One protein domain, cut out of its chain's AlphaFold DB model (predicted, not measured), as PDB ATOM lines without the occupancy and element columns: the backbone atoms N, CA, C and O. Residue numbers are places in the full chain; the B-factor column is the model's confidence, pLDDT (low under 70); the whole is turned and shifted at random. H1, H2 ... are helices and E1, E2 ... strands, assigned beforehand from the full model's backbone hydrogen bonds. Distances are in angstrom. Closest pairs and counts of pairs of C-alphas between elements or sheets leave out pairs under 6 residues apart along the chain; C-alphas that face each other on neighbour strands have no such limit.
ATOM      1  N   PRO A  29     185.263 257.673 183.984       40.53
ATOM      2  CA  PRO A  29     184.956 256.244 183.964       40.53
ATOM      3  C   PRO A  29     185.335 255.594 185.306       40.53
ATOM      4  O   PRO A  29     186.345 255.992 185.891       40.53
ATOM      5  N   PRO A  30     184.592 254.588 185.805       39.94
ATOM      6  CA  PRO A  30     184.757 254.049 187.162       39.94
ATOM      7  C   PRO A  30     186.188 253.626 187.559       39.94
ATOM      8  O   PRO A  30     186.481 253.535 188.748       39.94
ATOM      9  N   ALA A  31     187.087 253.400 186.592       41.94
ATOM     10  CA  ALA A  31     188.473 252.965 186.793       41.94
ATOM     11  C   ALA A  31     189.534 254.090 186.882       41.94
ATOM     12  O   ALA A  31     190.687 253.834 187.218       41.94
ATOM     13  N   TRP A  32     189.182 255.346 186.614       48.41
ATOM     14  CA  TRP A  32     190.097 256.501 186.680       48.41
ATOM     15  C   TRP A  32     190.304 257.186 188.060       48.41
ATOM     16  O   TRP A  32     191.224 258.006 188.142       48.41
ATOM     17  N   PRO A  33     189.555 256.921 189.159       45.28
ATOM     18  CA  PRO A  33     189.793 257.601 190.442       45.28
ATOM     19  C   PRO A  33     191.212 257.422 191.000       45.28
ATOM     20  O   PRO A  33     191.706 258.305 191.694       45.28
ATOM     21  N   ILE A  34     191.871 256.304 190.675       44.28
ATOM     22  CA  ILE A  34     193.239 255.982 191.121       44.28
ATOM     23  C   ILE A  34     194.281 256.836 190.379       44.28
ATOM     24  O   ILE A  34     195.298 257.218 190.954       44.28
ATOM     25  N   LEU A  35     194.009 257.188 189.120       46.56
ATOM     26  CA  LEU A  35     194.860 258.073 188.323       46.56
ATOM     27  C   LEU A  35     194.664 259.539 188.716       46.56
ATOM     28  O   LEU A  35     195.638 260.256 188.881       46.56
ATOM     29  N   ALA A  36     193.433 259.987 188.962       51.53
ATOM     30  CA  ALA A  36     193.174 261.389 189.302       51.53
ATOM     31  C   ALA A  36     193.843 261.861 190.612       51.53
ATOM     32  O   ALA A  36     194.035 263.060 190.791       51.53
ATOM     33  N   GLN A  37     194.187 260.949 191.530       44.53
ATOM     34  CA  GLN A  37     194.772 261.302 192.831       44.53
ATOM     35  C   GLN A  37     196.287 261.556 192.799       44.53
ATOM     36  O   GLN A  37     196.784 262.221 193.699       44.53
ATOM     37  N   ASN A  38     197.011 261.073 191.780       52.81
ATOM     38  CA  ASN A  38     198.486 261.058 191.778       52.81
ATOM     39  C   ASN A  38     199.115 261.755 190.563       52.81
ATOM     40  O   ASN A  38     200.293 261.556 190.259       52.81
ATOM     41  N   VAL A  39     198.322 262.530 189.831       57.12
ATOM     42  CA  VAL A  39     198.700 263.065 188.526       57.12
ATOM     43  C   VAL A  39     198.733 264.584 188.596       57.12
ATOM     44  O   VAL A  39     197.704 265.232 188.764       57.12
ATOM     45  N   ASN A  40     199.934 265.149 188.465       59.19
ATOM     46  CA  ASN A  40     200.160 266.596 188.566       59.19
ATOM     47  C   ASN A  40     199.710 267.372 187.318       59.19
ATOM     48  O   ASN A  40     199.548 268.590 187.376       59.19
ATOM     49  N   LYS A  41     199.552 266.695 186.176       74.56
ATOM     50  CA  LYS A  41     199.304 267.311 184.863       74.56
ATOM     51  C   LYS A  41     198.306 266.482 184.064       74.56
ATOM     52  O   LYS A  41     198.273 265.265 184.201       74.56
ATOM     53  N   ALA A  42     197.507 267.122 183.211       73.62
ATOM     54  CA  ALA A  42     196.535 266.406 182.385       73.62
ATOM     55  C   ALA A  42     197.227 265.300 181.554       73.62
ATOM     56  O   ALA A  42     198.261 265.566 180.938       73.62
ATOM     57  N   PRO A  43     196.696 264.063 181.544       82.38
ATOM     58  CA  PRO A  43     197.278 262.978 180.765       82.38
ATOM     59  C   PRO A  43     197.128 263.247 179.265       82.38
ATOM     60  O   PRO A  43     196.110 263.773 178.815       82.38
ATOM     61  N   SER A  44     198.126 262.832 178.487       86.75
ATOM     62  CA  SER A  44     198.078 262.878 177.024       86.75
ATOM     63  C   SER A  44     197.623 261.525 176.508       86.75
ATOM     64  O   SER A  44     198.331 260.534 176.683       86.75
ATOM     65  N   CYS A  45     196.419 261.466 175.937       88.75
ATOM     66  CA  CYS A  45     195.796 260.221 175.502       88.75
ATOM     67  C   CYS A  45     195.585 260.206 173.989       88.75
ATOM     68  O   CYS A  45     195.041 261.154 173.425       88.75
ATOM     69  N   VAL A  46     195.933 259.095 173.346       89.38
ATOM     70  CA  VAL A  46     195.599 258.815 171.948       89.38
ATOM     71  C   VAL A  46     194.735 257.570 171.842       89.38
ATOM     72  O   VAL A  46     194.899 256.601 172.586       89.38
ATOM     73  N   PHE A  47     193.794 257.613 170.908       89.94
ATOM     74  CA  PHE A  47     192.977 256.466 170.548       89.94
ATOM     75  C   PHE A  47     193.692 255.649 169.477       89.94
ATOM     76  O   PHE A  47     194.169 256.202 168.485       89.94
ATOM     77  N   TRP A  48     193.764 254.339 169.667       84.31
ATOM     78  CA  TRP A  48     194.487 253.450 168.772       84.31
ATOM     79  C   TRP A  48     193.858 252.057 168.754       84.31
ATOM     80  O   TRP A  48     193.347 251.581 169.758       84.31
ATOM     81  N   THR A  49     193.912 251.382 167.609       85.69
ATOM     82  CA  THR A  49     193.434 250.005 167.453       85.69
ATOM     83  C   THR A  49     194.631 249.127 167.088       85.69
ATOM     84  O   THR A  49     194.997 249.087 165.912       85.69
ATOM     85  N   PRO A  50     195.272 248.438 168.054       78.69
ATOM     86  CA  PRO A  50     196.374 247.536 167.764       78.69
ATOM     87  C   PRO A  50     195.955 246.485 166.740       78.69
ATOM     88  O   PRO A  50     194.939 245.809 166.909       78.69
ATOM     89  N   GLN A  51     196.778 246.275 165.711       77.81
ATOM     90  CA  GLN A  51     196.559 245.187 164.750       77.81
ATOM     91  C   GLN A  51     196.557 243.808 165.424       77.81
ATOM     92  O   GLN A  51     195.889 242.894 164.955       77.81
ATOM     93  N   THR A  52     197.287 243.666 166.534       75.31
ATOM     94  CA  THR A  52     197.423 242.406 167.272       75.31
ATOM     95  C   THR A  52     196.143 242.001 167.994       75.31
ATOM     96  O   THR A  52     195.830 240.815 168.055       75.31
ATOM     97  N   THR A  53     195.396 242.961 168.539       79.69
ATOM     98  CA  THR A  53     194.165 242.687 169.294       79.69
ATOM     99  C   THR A  53     192.906 242.932 168.470       79.69
ATOM    100  O   THR A  53     191.861 242.365 168.788       79.69
ATOM    101  N   GLY A  54     192.976 243.791 167.446       87.38
ATOM    102  CA  GLY A  54     191.826 244.232 166.653       87.38
ATOM    103  C   GLY A  54     190.782 245.015 167.458       87.38
ATOM    104  O   GLY A  54     189.688 245.269 166.955       87.38
ATOM    105  N   LYS A  55     191.087 245.378 168.709       86.25
ATOM    106  CA  LYS A  55     190.171 246.071 169.620       86.25
ATOM    107  C   LYS A  55     190.608 247.521 169.788       86.25
ATOM    108  O   LYS A  55     191.799 247.752 169.940       86.25
ATOM    109  N   PRO A  56     189.689 248.494 169.769       85.44
ATOM    110  CA  PRO A  56     190.041 249.874 170.071       85.44
ATOM    111  C   PRO A  56     190.547 249.981 171.513       85.44
ATOM    112  O   PRO A  56     189.963 249.381 172.408       85.44
ATOM    113  N   GLU A  57     191.612 250.740 171.737       88.88
ATOM    114  CA  GLU A  57     192.247 250.978 173.033       88.88
ATOM    115  C   GLU A  57     192.621 252.464 173.167       88.88
ATOM    116  O   GLU A  57     192.933 253.142 172.185       88.88
ATOM    117  N   TYR A  58     192.606 252.989 174.392       89.38
ATOM    118  CA  TYR A  58     193.231 254.278 174.683       89.38
ATOM    119  C   TYR A  58     194.623 254.050 175.248       89.38
ATOM    120  O   TYR A  58     194.816 253.251 176.167       89.38
ATOM    121  N   PHE A  59     195.583 254.795 174.724       89.19
ATOM    122  CA  PHE A  59     196.929 254.857 175.253       89.19
ATOM    123  C   PHE A  59     197.154 256.241 175.845       89.19
ATOM    124  O   PHE A  59     197.088 257.233 175.126       89.19
ATOM    125  N   CYS A  60     197.418 256.303 177.145       90.12
ATOM    126  CA  CYS A  60     197.653 257.544 177.865       90.12
ATOM    127  C   CYS A  60     199.059 257.555 178.460       90.12
ATOM    128  O   CYS A  60     199.446 256.615 179.156       90.12
ATOM    129  N   ALA A  61     199.804 258.632 178.244       87.38
ATOM    130  CA  ALA A  61     201.011 258.919 179.002       87.38
ATOM    131  C   ALA A  61     200.676 259.849 180.167       87.38
ATOM    132  O   ALA A  61     199.993 260.864 180.000       87.38
ATOM    133  N   VAL A  62     201.139 259.469 181.354       86.25
ATOM    134  CA  VAL A  62     200.773 260.121 182.604       86.25
ATOM    135  C   VAL A  62     202.021 260.365 183.440       86.25
ATOM    136  O   VAL A  62     202.810 259.449 183.668       86.25
ATOM    137  N   ILE A  63     202.190 261.598 183.912       80.88
ATOM    138  CA  ILE A  63     203.260 261.968 184.840       80.88
ATOM    139  C   ILE A  63     202.735 261.758 186.259       80.88
ATOM    140  O   ILE A  63     201.812 262.450 186.698       80.88
ATOM    141  N   VAL A  64     203.303 260.783 186.964       78.69
ATOM    142  CA  VAL A  64     202.942 260.467 188.347       78.69
ATOM    143  C   VAL A  64     203.849 261.258 189.281       78.69
ATOM    144  O   VAL A  64     205.070 261.164 189.182       78.69
ATOM    145  N   ALA A  65     203.232 262.039 190.164       58.88
ATOM    146  CA  ALA A  65     203.884 263.018 191.032       58.88
ATOM    147  C   ALA A  65     204.787 262.415 192.111       58.88
ATOM    148  O   ALA A  65     205.673 263.100 192.613       58.88
ATOM    149  N   ASP A  66     204.515 261.173 192.510       58.19
ATOM    150  CA  ASP A  66     205.116 260.606 193.707       58.19
ATOM    151  C   ASP A  66     205.181 259.071 193.645       58.19
ATOM    152  O   ASP A  66     204.248 258.366 194.035       58.19
ATOM    153  N   PRO A  67     206.273 258.518 193.111       51.81
ATOM    154  CA  PRO A  67     206.511 257.083 193.131       51.81
ATOM    155  C   PRO A  67     207.225 256.610 194.422       51.81
ATOM    156  O   PRO A  67     207.652 255.455 194.489       51.81
ATOM    157  N   SER A  68     207.340 257.457 195.460       45.16
ATOM    158  CA  SER A  68     208.188 257.257 196.656       45.16
ATOM    159  C   SER A  68     207.805 256.115 197.610       45.16
ATOM    160  O   SER A  68     208.379 256.004 198.691       45.16
ATOM    161  N   ARG A  69     206.905 255.201 197.227       47.91
ATOM    162  CA  ARG A  69     206.767 253.927 197.954       47.91
ATOM    163  C   ARG A  69     207.689 252.815 197.457       47.91
ATOM    164  O   ARG A  69     207.904 251.890 198.226       47.91
ATOM    165  N   ASP A  70     208.288 252.941 196.269       42.19
ATOM    166  CA  ASP A  70     209.141 251.887 195.686       42.19
ATOM    167  C   ASP A  70     210.445 252.404 195.047       42.19
ATOM    168  O   ASP A  70     211.101 251.668 194.308       42.19
ATOM    169  N   LEU A  71     210.842 253.661 195.292       47.69
ATOM    170  CA  LEU A  71     212.019 254.243 194.641       47.69
ATOM    171  C   LEU A  71     213.152 254.614 195.578       47.69
ATOM    172  O   LEU A  71     212.973 255.343 196.550       47.69
ATOM    173  N   ASP A  72     214.328 254.104 195.221       43.00
ATOM    174  CA  ASP A  72     215.591 254.313 195.905       43.00
ATOM    175  C   ASP A  72     215.937 255.809 195.959       43.00
ATOM    176  O   ASP A  72     216.312 256.438 194.966       43.00
ATOM    177  N   ALA A  85     211.840 267.065 192.323       53.72
ATOM    178  CA  ALA A  85     210.545 266.417 192.135       53.72
ATOM    179  C   ALA A  85     210.727 265.216 191.199       53.72
ATOM    180  O   ALA A  85     210.779 265.367 189.982       53.72
ATOM    181  N   VAL A  86     210.849 264.013 191.764       58.09
ATOM    182  CA  VAL A  86     210.972 262.783 190.973       58.09
ATOM    183  C   VAL A  86     209.591 262.387 190.450       58.09
ATOM    184  O   VAL A  86     208.855 261.648 191.097       58.09
ATOM    185  N   GLY A  87     209.224 262.896 189.275       61.97
ATOM    186  CA  GLY A  87     208.055 262.414 188.543       61.97
ATOM    187  C   GLY A  87     208.386 261.130 187.783       61.97
ATOM    188  O   GLY A  87     209.403 261.071 187.104       61.97
ATOM    189  N   ALA A  88     207.537 260.104 187.857       68.81
ATOM    190  CA  ALA A  88     207.671 258.921 187.003       68.81
ATOM    191  C   ALA A  88     206.672 258.994 185.847       68.81
ATOM    192  O   ALA A  88     205.464 259.110 186.070       68.81
ATOM    193  N   LEU A  89     207.156 258.863 184.612       68.81
ATOM    194  CA  LEU A  89     206.276 258.651 183.471       68.81
ATOM    195  C   LEU A  89     205.740 257.216 183.518       68.81
ATOM    196  O   LEU A  89     206.491 256.236 183.566       68.81
ATOM    197  N   ARG A  90     204.417 257.083 183.508       79.62
ATOM    198  CA  ARG A  90     203.730 255.805 183.352       79.62
ATOM    199  C   ARG A  90     202.894 255.872 182.095       79.62
ATOM    200  O   ARG A  90     202.063 256.763 181.925       79.62
ATOM    201  N   ALA A  91     203.114 254.908 181.219       81.62
ATOM    202  CA  ALA A  91     202.218 254.682 180.114       81.62
ATOM    203  C   ALA A  91     201.130 253.697 180.541       81.62
ATOM    204  O   ALA A  91     201.380 252.678 181.195       81.62
ATOM    205  N   VAL A  92     199.900 254.054 180.208       87.12
ATOM    206  CA  VAL A  92     198.695 253.401 180.686       87.12
ATOM    207  C   VAL A  92     197.836 253.051 179.488       87.12
ATOM    208  O   VAL A  92     197.531 253.899 178.651       87.12
ATOM    209  N   ARG A  93     197.428 251.791 179.424       88.31
ATOM    210  CA  ARG A  93     196.485 251.286 178.437       88.31
ATOM    211  C   ARG A  93     195.114 251.168 179.080       88.31
ATOM    212  O   ARG A  93     194.999 250.635 180.183       88.31
ATOM    213  N   ILE A  94     194.085 251.651 178.401       87.56
ATOM    214  CA  ILE A  94     192.704 251.576 178.872       87.56
ATOM    215  C   ILE A  94     191.892 250.856 177.806       87.56
ATOM    216  O   ILE A  94     191.777 251.330 176.674       87.56
ATOM    217  N   ASP A  95     191.328 249.712 178.174       83.88
ATOM    218  CA  ASP A  95     190.355 249.014 177.341       83.88
ATOM    219  C   ASP A  95     189.000 249.740 177.455       83.88
ATOM    220  O   ASP A  95     188.410 249.751 178.537       83.88
ATOM    221  N   PRO A  96     188.479 250.356 176.379       78.19
ATOM    222  CA  PRO A  96     187.216 251.082 176.413       78.19
ATOM    223  C   PRO A  96     186.008 250.173 176.648       78.19
ATOM    224  O   PRO A  96     184.991 250.648 177.146       78.19
ATOM    225  N   ALA A  97     186.095 248.884 176.300       81.38
ATOM    226  CA  ALA A  97     184.987 247.950 176.465       81.38
ATOM    227  C   ALA A  97     184.823 247.519 177.926       81.38
ATOM    228  O   ALA A  97     183.701 247.339 178.396       81.38
ATOM    229  N   THR A  98     185.934 247.351 178.647       87.81
ATOM    230  CA  THR A  98     185.926 246.859 180.035       87.81
ATOM    231  C   THR A  98     186.226 247.944 181.067       87.81
ATOM    232  O   THR A  98     185.993 247.743 182.256       87.81
ATOM    233  N   GLY A  99     186.758 249.091 180.641       86.31
ATOM    234  CA  GLY A  99     187.331 250.105 181.523       86.31
ATOM    235  C   GLY A  99     188.616 249.648 182.217       86.31
ATOM    236  O   GLY A  99     189.100 250.348 183.104       86.31
ATOM    237  N   THR A 100     189.167 248.482 181.857       85.75
ATOM    238  CA  THR A 100     190.343 247.921 182.528       85.75
ATOM    239  C   THR A 100     191.568 248.767 182.220       85.75
ATOM    240  O   THR A 100     191.877 249.038 181.058       85.75
ATOM    241  N   VAL A 101     192.266 249.168 183.278       86.25
ATOM    242  CA  VAL A 101     193.490 249.959 183.209       86.25
ATOM    243  C   VAL A 101     194.678 249.020 183.368       86.25
ATOM    244  O   VAL A 101     194.903 248.470 184.443       86.25
ATOM    245  N   THR A 102     195.453 248.855 182.301       84.19
ATOM    246  CA  THR A 102     196.706 248.101 182.320       84.19
ATOM    247  C   THR A 102     197.856 249.092 182.306       84.19
ATOM    248  O   THR A 102     198.101 249.771 181.309       84.19
ATOM    249  N   VAL A 103     198.567 249.190 183.424       82.56
ATOM    250  CA  VAL A 103     199.799 249.978 183.498       82.56
ATOM    251  C   VAL A 103     200.905 249.156 182.845       82.56
ATOM    252  O   VAL A 103     201.058 247.974 183.160       82.56
ATOM    253  N   GLY A 104     201.643 249.751 181.907       74.69
ATOM    254  CA  GLY A 104     202.818 249.089 181.350       74.69
ATOM    255  C   GLY A 104     203.801 248.724 182.471       74.69
ATOM    256  O   GLY A 104     203.883 249.468 183.454       74.69
ATOM    257  N   PRO A 105     204.537 247.599 182.376       64.94
ATOM    258  CA  PRO A 105     205.652 247.351 183.275       64.94
ATOM    259  C   PRO A 105     206.539 248.602 183.319       64.94
ATOM    260  O   PRO A 105     206.701 249.259 182.282       64.94
ATOM    261  N   PRO A 106     207.100 248.960 184.491       56.53
ATOM    262  CA  PRO A 106     208.164 249.950 184.516       56.53
ATOM    263  C   PRO A 106     209.192 249.501 183.477       56.53
ATOM    264  O   PRO A 106     209.566 248.326 183.457       56.53
ATOM    265  N   GLY A 107     209.554 250.392 182.550       54.25
ATOM    266  CA  GLY A 107     210.555 250.062 181.546       54.25
ATOM    267  C   GLY A 107     211.789 249.462 182.236       54.25
ATOM    268  O   GLY A 107     212.091 249.844 183.370       54.25
ATOM    269  N   PRO A 108     212.498 248.512 181.600       40.16
ATOM    270  CA  PRO A 108     213.689 247.887 182.185       40.16
ATOM    271  C   PRO A 108     214.777 248.908 182.560       40.16
ATOM    272  O   PRO A 108     215.674 248.610 183.346       40.16
ATOM    273  N   THR A 109     214.668 250.133 182.055       41.25
ATOM    274  CA  THR A 109     215.428 251.302 182.466       41.25
ATOM    275  C   THR A 109     214.536 252.281 183.227       41.25
ATOM    276  O   THR A 109     213.726 252.985 182.642       41.25
ATOM    277  N   GLN A 110     214.774 252.316 184.540       43.97
ATOM    278  CA  GLN A 110     214.846 253.520 185.367       43.97
ATOM    279  C   GLN A 110     213.545 254.322 185.528       43.97
ATOM    280  O   GLN A 110     212.967 254.883 184.612       43.97
ATOM    281  N   SER A 111     213.122 254.458 186.776       43.78
ATOM    282  CA  SER A 111     212.622 255.730 187.297       43.78
ATOM    283  C   SER A 111     213.461 256.880 186.770       43.78
ATOM    284  O   SER A 111     214.569 257.145 187.232       43.78
ATOM    285  N   ILE A 112     212.927 257.524 185.754       48.00
ATOM    286  CA  ILE A 112     213.564 258.646 185.100       48.00
ATOM    287  C   ILE A 112     213.398 259.793 186.067       48.00
ATOM    288  O   ILE A 112     212.280 260.219 186.349       48.00
ATOM    289  N   ILE A 113     214.508 260.229 186.651       49.22
ATOM    290  CA  ILE A 113     214.512 261.457 187.428       49.22
ATOM    291  C   ILE A 113     214.339 262.570 186.416       49.22
ATOM    292  O   ILE A 113     215.290 262.994 185.759       49.22
ATOM    293  N   LEU A 114     213.099 263.014 186.270       53.09
ATOM    294  CA  LEU A 114     212.791 264.244 185.572       53.09
ATOM    295  C   LEU A 114     213.452 265.369 186.380       53.09
ATOM    296  O   LEU A 114     212.959 265.761 187.433       53.09
ATOM    297  N   GLN A 115     214.622 265.843 185.931       46.25
ATOM    298  CA  GLN A 115     215.339 266.945 186.590       46.25
ATOM    299  C   GLN A 115     214.514 268.238 186.601       46.25
ATOM    300  O   GLN A 115     214.759 269.119 187.425       46.25
ATOM    301  N   GLN A 116     213.528 268.342 185.707       57.66
ATOM    302  CA  GLN A 116     212.535 269.403 185.680       57.66
ATOM    303  C   GLN A 116     211.151 268.794 185.492       57.66
ATOM    304  O   GLN A 116     210.972 267.838 184.739       57.66
ATOM    305  N   ASN A 117     210.181 269.339 186.228       58.72
ATOM    306  CA  ASN A 117     208.803 268.890 186.174       58.72
ATOM    307  C   ASN A 117     208.248 269.259 184.784       58.72
ATOM    308  O   ASN A 117     208.133 270.446 184.484       58.72
ATOM    309  N   PRO A 118     207.910 268.282 183.943       64.00
ATOM    310  CA  PRO A 118     207.384 268.540 182.606       64.00
ATOM    311  C   PRO A 118     206.121 269.364 182.630       64.00
ATOM    312  O   PRO A 118     205.186 269.069 183.386       64.00
ATOM    313  N   ASP A 119     206.020 270.286 181.685       67.44
ATOM    314  CA  ASP A 119     204.773 270.998 181.471       67.44
ATOM    315  C   ASP A 119     203.794 270.257 180.557       67.44
ATOM    316  O   ASP A 119     202.584 270.446 180.712       67.44
ATOM    317  N   SER A 120     204.265 269.366 179.676       75.12
ATOM    318  CA  SER A 120     203.397 268.600 178.777       75.12
ATOM    319  C   SER A 120     204.010 267.276 178.302       75.12
ATOM    320  O   SER A 120     205.220 267.070 178.321       75.12
ATOM    321  N   VAL A 121     203.138 266.359 177.871       80.12
ATOM    322  CA  VAL A 121     203.497 265.134 177.144       80.12
ATOM    323  C   VAL A 121     202.663 265.101 175.873       80.12
ATOM    324  O   VAL A 121     201.458 265.361 175.926       80.12
ATOM    325  N   THR A 122     203.265 264.747 174.741       82.69
ATOM    326  CA  THR A 122     202.543 264.637 173.466       82.69
ATOM    327  C   THR A 122     202.675 263.225 172.930       82.69
ATOM    328  O   THR A 122     203.784 262.745 172.718       82.69
ATOM    329  N   CYS A 123     201.542 262.565 172.701       88.50
ATOM    330  CA  CYS A 123     201.483 261.226 172.127       88.50
ATOM    331  C   CYS A 123     200.954 261.263 170.690       88.50
ATOM    332  O   CYS A 123     200.040 262.022 170.380       88.50
ATOM    333  N   ALA A 124     201.495 260.406 169.829       85.12
ATOM    334  CA  ALA A 124     201.063 260.227 168.450       85.12
ATOM    335  C   ALA A 124     200.982 258.736 168.095       85.12
ATOM    336  O   ALA A 124     201.768 257.915 168.574       85.12
ATOM    337  N   VAL A 125     200.025 258.389 167.231       86.38
ATOM    338  CA  VAL A 125     199.934 257.056 166.628       86.38
ATOM    339  C   VAL A 125     200.766 257.056 165.354       86.38
ATOM    340  O   VAL A 125     200.491 257.818 164.430       86.38
ATOM    341  N   ILE A 126     201.769 256.187 165.293       84.12
ATOM    342  CA  ILE A 126     202.574 255.959 164.100       84.12
ATOM    343  C   ILE A 126     201.923 254.830 163.290       84.12
ATOM    344  O   ILE A 126     201.811 253.702 163.795       84.12
ATOM    345  N   PRO A 127     201.463 255.113 162.054       76.56
ATOM    346  CA  PRO A 127     200.869 254.109 161.181       76.56
ATOM    347  C   PRO A 127     201.887 253.007 160.841       76.56
ATOM    348  O   PRO A 127     203.094 253.208 160.986       76.56
ATOM    349  N   PRO A 128     201.428 251.825 160.394       80.00
ATOM    350  CA  PRO A 128     202.338 250.750 160.042       80.00
ATOM    351  C   PRO A 128     203.117 251.162 158.783       80.00
ATOM    352  O   PRO A 128     202.514 251.471 157.756       80.00
ATOM    353  N   GLY A 129     204.445 251.187 158.880       75.69
ATOM    354  CA  GLY A 129     205.376 251.394 157.763       75.69
ATOM    355  C   GLY A 129     206.167 250.114 157.487       75.69
ATOM    356  O   GLY A 129     206.153 249.219 158.326       75.69
ATOM    357  N   PHE A 130     206.820 249.996 156.322       45.44
ATOM    358  CA  PHE A 130     207.535 248.793 155.844       45.44
ATOM    359  C   PHE A 130     208.217 247.970 156.962       45.44
ATOM    360  O   PHE A 130     209.331 248.263 157.385       45.44
ATOM    361  N   GLY A 131     207.553 246.908 157.428       67.06
ATOM    362  CA  GLY A 131     208.101 245.968 158.414       67.06
ATOM    363  C   GLY A 131     207.945 246.351 159.893       67.06
ATOM    364  O   GLY A 131     208.323 245.555 160.753       67.06
ATOM    365  N   HIS A 132     207.353 247.501 160.223       69.19
ATOM    366  CA  HIS A 132     207.070 247.901 161.600       69.19
ATOM    367  C   HIS A 132     205.560 247.883 161.896       69.19
ATOM    368  O   HIS A 132     204.781 248.514 161.175       69.19
ATOM    369  N   PRO A 133     205.118 247.181 162.960       76.94
ATOM    370  CA  PRO A 133     203.727 247.242 163.390       76.94
ATOM    371  C   PRO A 133     203.374 248.668 163.828       76.94
ATOM    372  O   PRO A 133     204.245 249.434 164.251       76.94
ATOM    373  N   GLN A 134     202.085 249.013 163.743       81.50
ATOM    374  CA  GLN A 134     201.575 250.266 164.302       81.50
ATOM    375  C   GLN A 134     202.085 250.454 165.730       81.50
ATOM    376  O   GLN A 134     202.024 249.526 166.540       81.50
ATOM    377  N   SER A 135     202.569 251.654 166.041       86.38
ATOM    378  CA  SER A 135     203.053 251.964 167.383       86.38
ATOM    379  C   SER A 135     202.508 253.288 167.877       86.38
ATOM    380  O   SER A 135     202.345 254.225 167.107       86.38
ATOM    381  N   VAL A 136     202.227 253.375 169.171       86.38
ATOM    382  CA  VAL A 136     201.988 254.655 169.836       86.38
ATOM    383  C   VAL A 136     203.307 255.135 170.399       86.38
ATOM    384  O   VAL A 136     204.060 254.334 170.952       86.38
ATOM    385  N   GLN A 137     203.587 256.423 170.252       87.38
ATOM    386  CA  GLN A 137     204.808 257.027 170.752       87.38
ATOM    387  C   GLN A 137     204.500 258.344 171.429       87.38
ATOM    388  O   GLN A 137     203.767 259.166 170.887       87.38
ATOM    389  N   CYS A 138     205.080 258.539 172.603       86.50
ATOM    390  CA  CYS A 138     204.965 259.769 173.355       86.50
ATOM    391  C   CYS A 138     206.339 260.404 173.476       86.50
ATOM    392  O   CYS A 138     207.306 259.730 173.844       86.50
ATOM    393  N   LEU A 139     206.405 261.683 173.124       81.44
ATOM    394  CA  LEU A 139     207.590 262.499 173.288       81.44
ATOM    395  C   LEU A 139     207.459 263.312 174.570       81.44
ATOM    396  O   LEU A 139     206.402 263.881 174.869       81.44
ATOM    397  N   TYR A 140     208.565 263.359 175.291       78.50
ATOM    398  CA  TYR A 140     208.719 264.105 176.515       78.50
ATOM    399  C   TYR A 140     209.902 265.062 176.384       78.50
ATOM    400  O   TYR A 140     211.017 264.600 176.145       78.50
ATOM    401  N   ASP A 141     209.643 266.364 176.533       70.31
ATOM    402  CA  ASP A 141     210.649 267.428 176.706       70.31
ATOM    403  C   ASP A 141     211.885 267.309 175.791       70.31
ATOM    404  O   ASP A 141     213.007 267.544 176.214       70.31
ATOM    405  N   SER A 142     211.701 266.868 174.537       61.94
ATOM    406  CA  SER A 142     212.748 266.579 173.528       61.94
ATOM    407  C   SER A 142     213.774 265.472 173.845       61.94
ATOM    408  O   SER A 142     214.509 265.064 172.946       61.94
ATOM    409  N   VAL A 143     213.799 264.926 175.062       62.22
ATOM    410  CA  VAL A 143     214.874 264.033 175.532       62.22
ATOM    411  C   VAL A 143     214.495 262.556 175.494       62.22
ATOM    412  O   VAL A 143     215.372 261.697 175.467       62.22
ATOM    413  N   GLU A 144     213.211 262.202 175.469       69.38
ATOM    414  CA  GLU A 144     212.851 260.786 175.535       69.38
ATOM    415  C   GLU A 144     211.611 260.404 174.743       69.38
ATOM    416  O   GLU A 144     210.629 261.147 174.639       69.38
ATOM    417  N   ARG A 145     211.679 259.192 174.188       77.00
ATOM    418  CA  ARG A 145     210.620 258.560 173.416       77.00
ATOM    419  C   ARG A 145     210.220 257.261 174.097       77.00
ATOM    420  O   ARG A 145     211.009 256.321 174.151       77.00
ATOM    421  N   VAL A 146     208.981 257.195 174.570       78.00
ATOM    422  CA  VAL A 146     208.374 255.947 175.051       78.00
ATOM    423  C   VAL A 146     207.350 255.495 174.032       78.00
ATOM    424  O   VAL A 146     206.555 256.305 173.552       78.00
ATOM    425  N   GLY A 147     207.351 254.211 173.696       82.62
ATOM    426  CA  GLY A 147     206.391 253.671 172.756       82.62
ATOM    427  C   GLY A 147     205.929 252.259 173.062       82.62
ATOM    428  O   GLY A 147     206.501 251.520 173.863       82.62
ATOM    429  N   TRP A 148     204.839 251.901 172.396       81.25
ATOM    430  CA  TRP A 148     204.216 250.590 172.469       81.25
ATOM    431  C   TRP A 148     203.821 250.151 171.068       81.25
ATOM    432  O   TRP A 148     203.191 250.907 170.334       81.25
ATOM    433  N   ASN A 149     204.207 248.937 170.688       80.81
ATOM    434  CA  ASN A 149     204.039 248.418 169.327       80.81
ATOM    435  C   ASN A 149     202.965 247.316 169.211       80.81
ATOM    436  O   ASN A 149     202.921 246.590 168.222       80.81
ATOM    437  N   GLY A 150     202.134 247.145 170.245       78.12
ATOM    438  CA  GLY A 150     201.101 246.103 170.304       78.12
ATOM    439  C   GLY A 150     201.521 244.829 171.023       78.12
ATOM    440  O   GLY A 150     200.642 244.062 171.416       78.12
ATOM    441  N   THR A 151     202.819 244.619 171.239       78.62
ATOM    442  CA  THR A 151     203.357 243.458 171.966       78.62
ATOM    443  C   THR A 151     204.335 243.842 173.065       78.62
ATOM    444  O   THR A 151     204.275 243.258 174.143       78.62
ATOM    445  N   ASN A 152     205.201 244.826 172.821       80.19
ATOM    446  CA  ASN A 152     206.289 245.205 173.710       80.19
ATOM    447  C   ASN A 152     206.329 246.715 173.966       80.19
ATOM    448  O   ASN A 152     206.101 247.543 173.077       80.19
ATOM    449  N   TRP A 153     206.674 247.043 175.209       79.19
ATOM    450  CA  TRP A 153     207.017 248.390 175.646       79.19
ATOM    451  C   TRP A 153     208.470 248.670 175.290       79.19
ATOM    452  O   TRP A 153     209.319 247.790 175.427       79.19
ATOM    453  N   TRP A 154     208.760 249.890 174.855       79.62
ATOM    454  CA  TRP A 154     210.125 250.336 174.620       79.62
ATOM    455  C   TRP A 154     210.294 251.797 175.036       79.62
ATOM    456  O   TRP A 154     209.360 252.593 174.938       79.62
ATOM    457  N   SER A 155     211.492 252.145 175.494       76.75
ATOM    458  CA  SER A 155     211.916 253.523 175.723       76.75
ATOM    459  C   SER A 155     213.273 253.754 175.070       76.75
ATOM    460  O   SER A 155     214.104 252.847 174.992       76.75
ATOM    461  N   VAL A 156     213.470 254.956 174.538       73.75
ATOM    462  CA  VAL A 156     214.734 255.407 173.956       73.75
ATOM    463  C   VAL A 156     215.022 256.803 174.487       73.75
ATOM    464  O   VAL A 156     214.275 257.740 174.197       73.75
ATOM    465  N   THR A 157     216.128 256.939 175.216       71.38
ATOM    466  CA  THR A 157     216.698 258.236 175.581       71.38
ATOM    467  C   THR A 157     217.345 258.855 174.344       71.38
ATOM    468  O   THR A 157     218.284 258.304 173.768       71.38
ATOM    469  N   ILE A 158     216.827 260.001 173.922       66.50
ATOM    470  CA  ILE A 158     217.409 260.872 172.907       66.50
ATOM    471  C   ILE A 158     218.509 261.654 173.637       66.50
ATOM    472  O   ILE A 158     218.228 262.516 174.461       66.50
ATOM    473  N   GLY A 159     219.768 261.250 173.444       52.56
ATOM    474  CA  GLY A 159     220.889 261.662 174.294       52.56
ATOM    475  C   GLY A 159     220.986 263.174 174.548       52.56
ATOM    476  O   GLY A 159     221.038 263.976 173.621       52.56
ATOM    477  N   THR A 160     221.094 263.551 175.822       46.06
ATOM    478  CA  THR A 160     221.392 264.914 176.275       46.06
ATOM    479  C   THR A 160     222.896 265.188 176.175       46.06
ATOM    480  O   THR A 160     223.612 264.997 177.156       46.06
TER     481      THR A 160
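AT A GLANCE: This is residues 29 to 72 and 85 to 160 of the 560 residues of an uncharacterized protein of Bradyrhizobium erythrophlei (UniProt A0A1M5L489). Two four-stranded sheets lie face to face as a sandwich, E1 E2 E3 E4 on one side and E5 E6 E7 E8 on the other, with the strands of the one at 20 degrees to those of the other. The long link of residues 104 to 120 takes the chain from the first sheet to the second, and the short helix H1 only grazes the first sheet. The printed part has 120 residues, with one named helix and then eight named strands along the chain; both sheets are antiparallel in the orders just named. The class is mostly strand, though under half of the residues are in named elements. The whole is compact, with a radius of gyration of the C-alphas of 14.2 A and spans of 38 by 38 by 23 A.

IN THESE COORDINATES: In the first sheet, E1 is residues 44 to 48, E2 residues 57 to 64, 21.0 A long, E3 residues 88 to 94, 18.5 A long, and E4 residues 101 to 103. C-alpha 57 is at (192.247, 250.978, 173.033). In the second sheet, E5 is residues 121 to 126, 16.0 A long, E6 residues 135 to 140, 16.2 A long, E7 residues 144 to 148, and E8 residues 153 to 157, ending with C-alpha 157 at (216.698, 258.236, 175.581). H1, residues 33 to 36, begins with C-alpha 33 at (189.793, 257.601, 190.442).

HOW THE PARTS SIT: In the hairpin of E1 and E2, N 46 and O 59 are 2.8 A apart, within hydrogen-bond range. E2 and E3 are antiparallel at 159 degrees, with N 60 and O 92 at 2.8 A. The hairpin of E3 and E4 has N 93 and O 102 at 2.8 A. E5 E6 E7 E8 form a meander, each strand the antiparallel neighbour of the one before, in a strongly twisted sheet; N 124 and O 137 are 2.8 A apart, N 138 and O 146 2.8 A, and N 156 and O 145 2.8 A. Across the sandwich, the closest C-alphas of E1 and E5 are those of Ser 44 and Val 121, 5.9 A apart. E3 and E7 are near each other, while the edge strands E4 and E8 are apart. H1 grazes the first sheet with residues 34 to 36; it is too short for an O i to N i+4 pair, and its one O i to N i+3 pair is not within range.

THE WHOLE: The two C-alphas farthest apart, those of Arg 69 and Phe 130, are 42.4 A apart. Residues 73 to 84 are not printed, in the link across the cut from E2 to E3; C-alphas 72 and 85 are 13.6 A apart. Of the links that are printed whole, E4 to E5 is long. The mean pLDDT of the printed part is 70.4, with 49 residues under 70, among them 29 to 40 and 105 to 119.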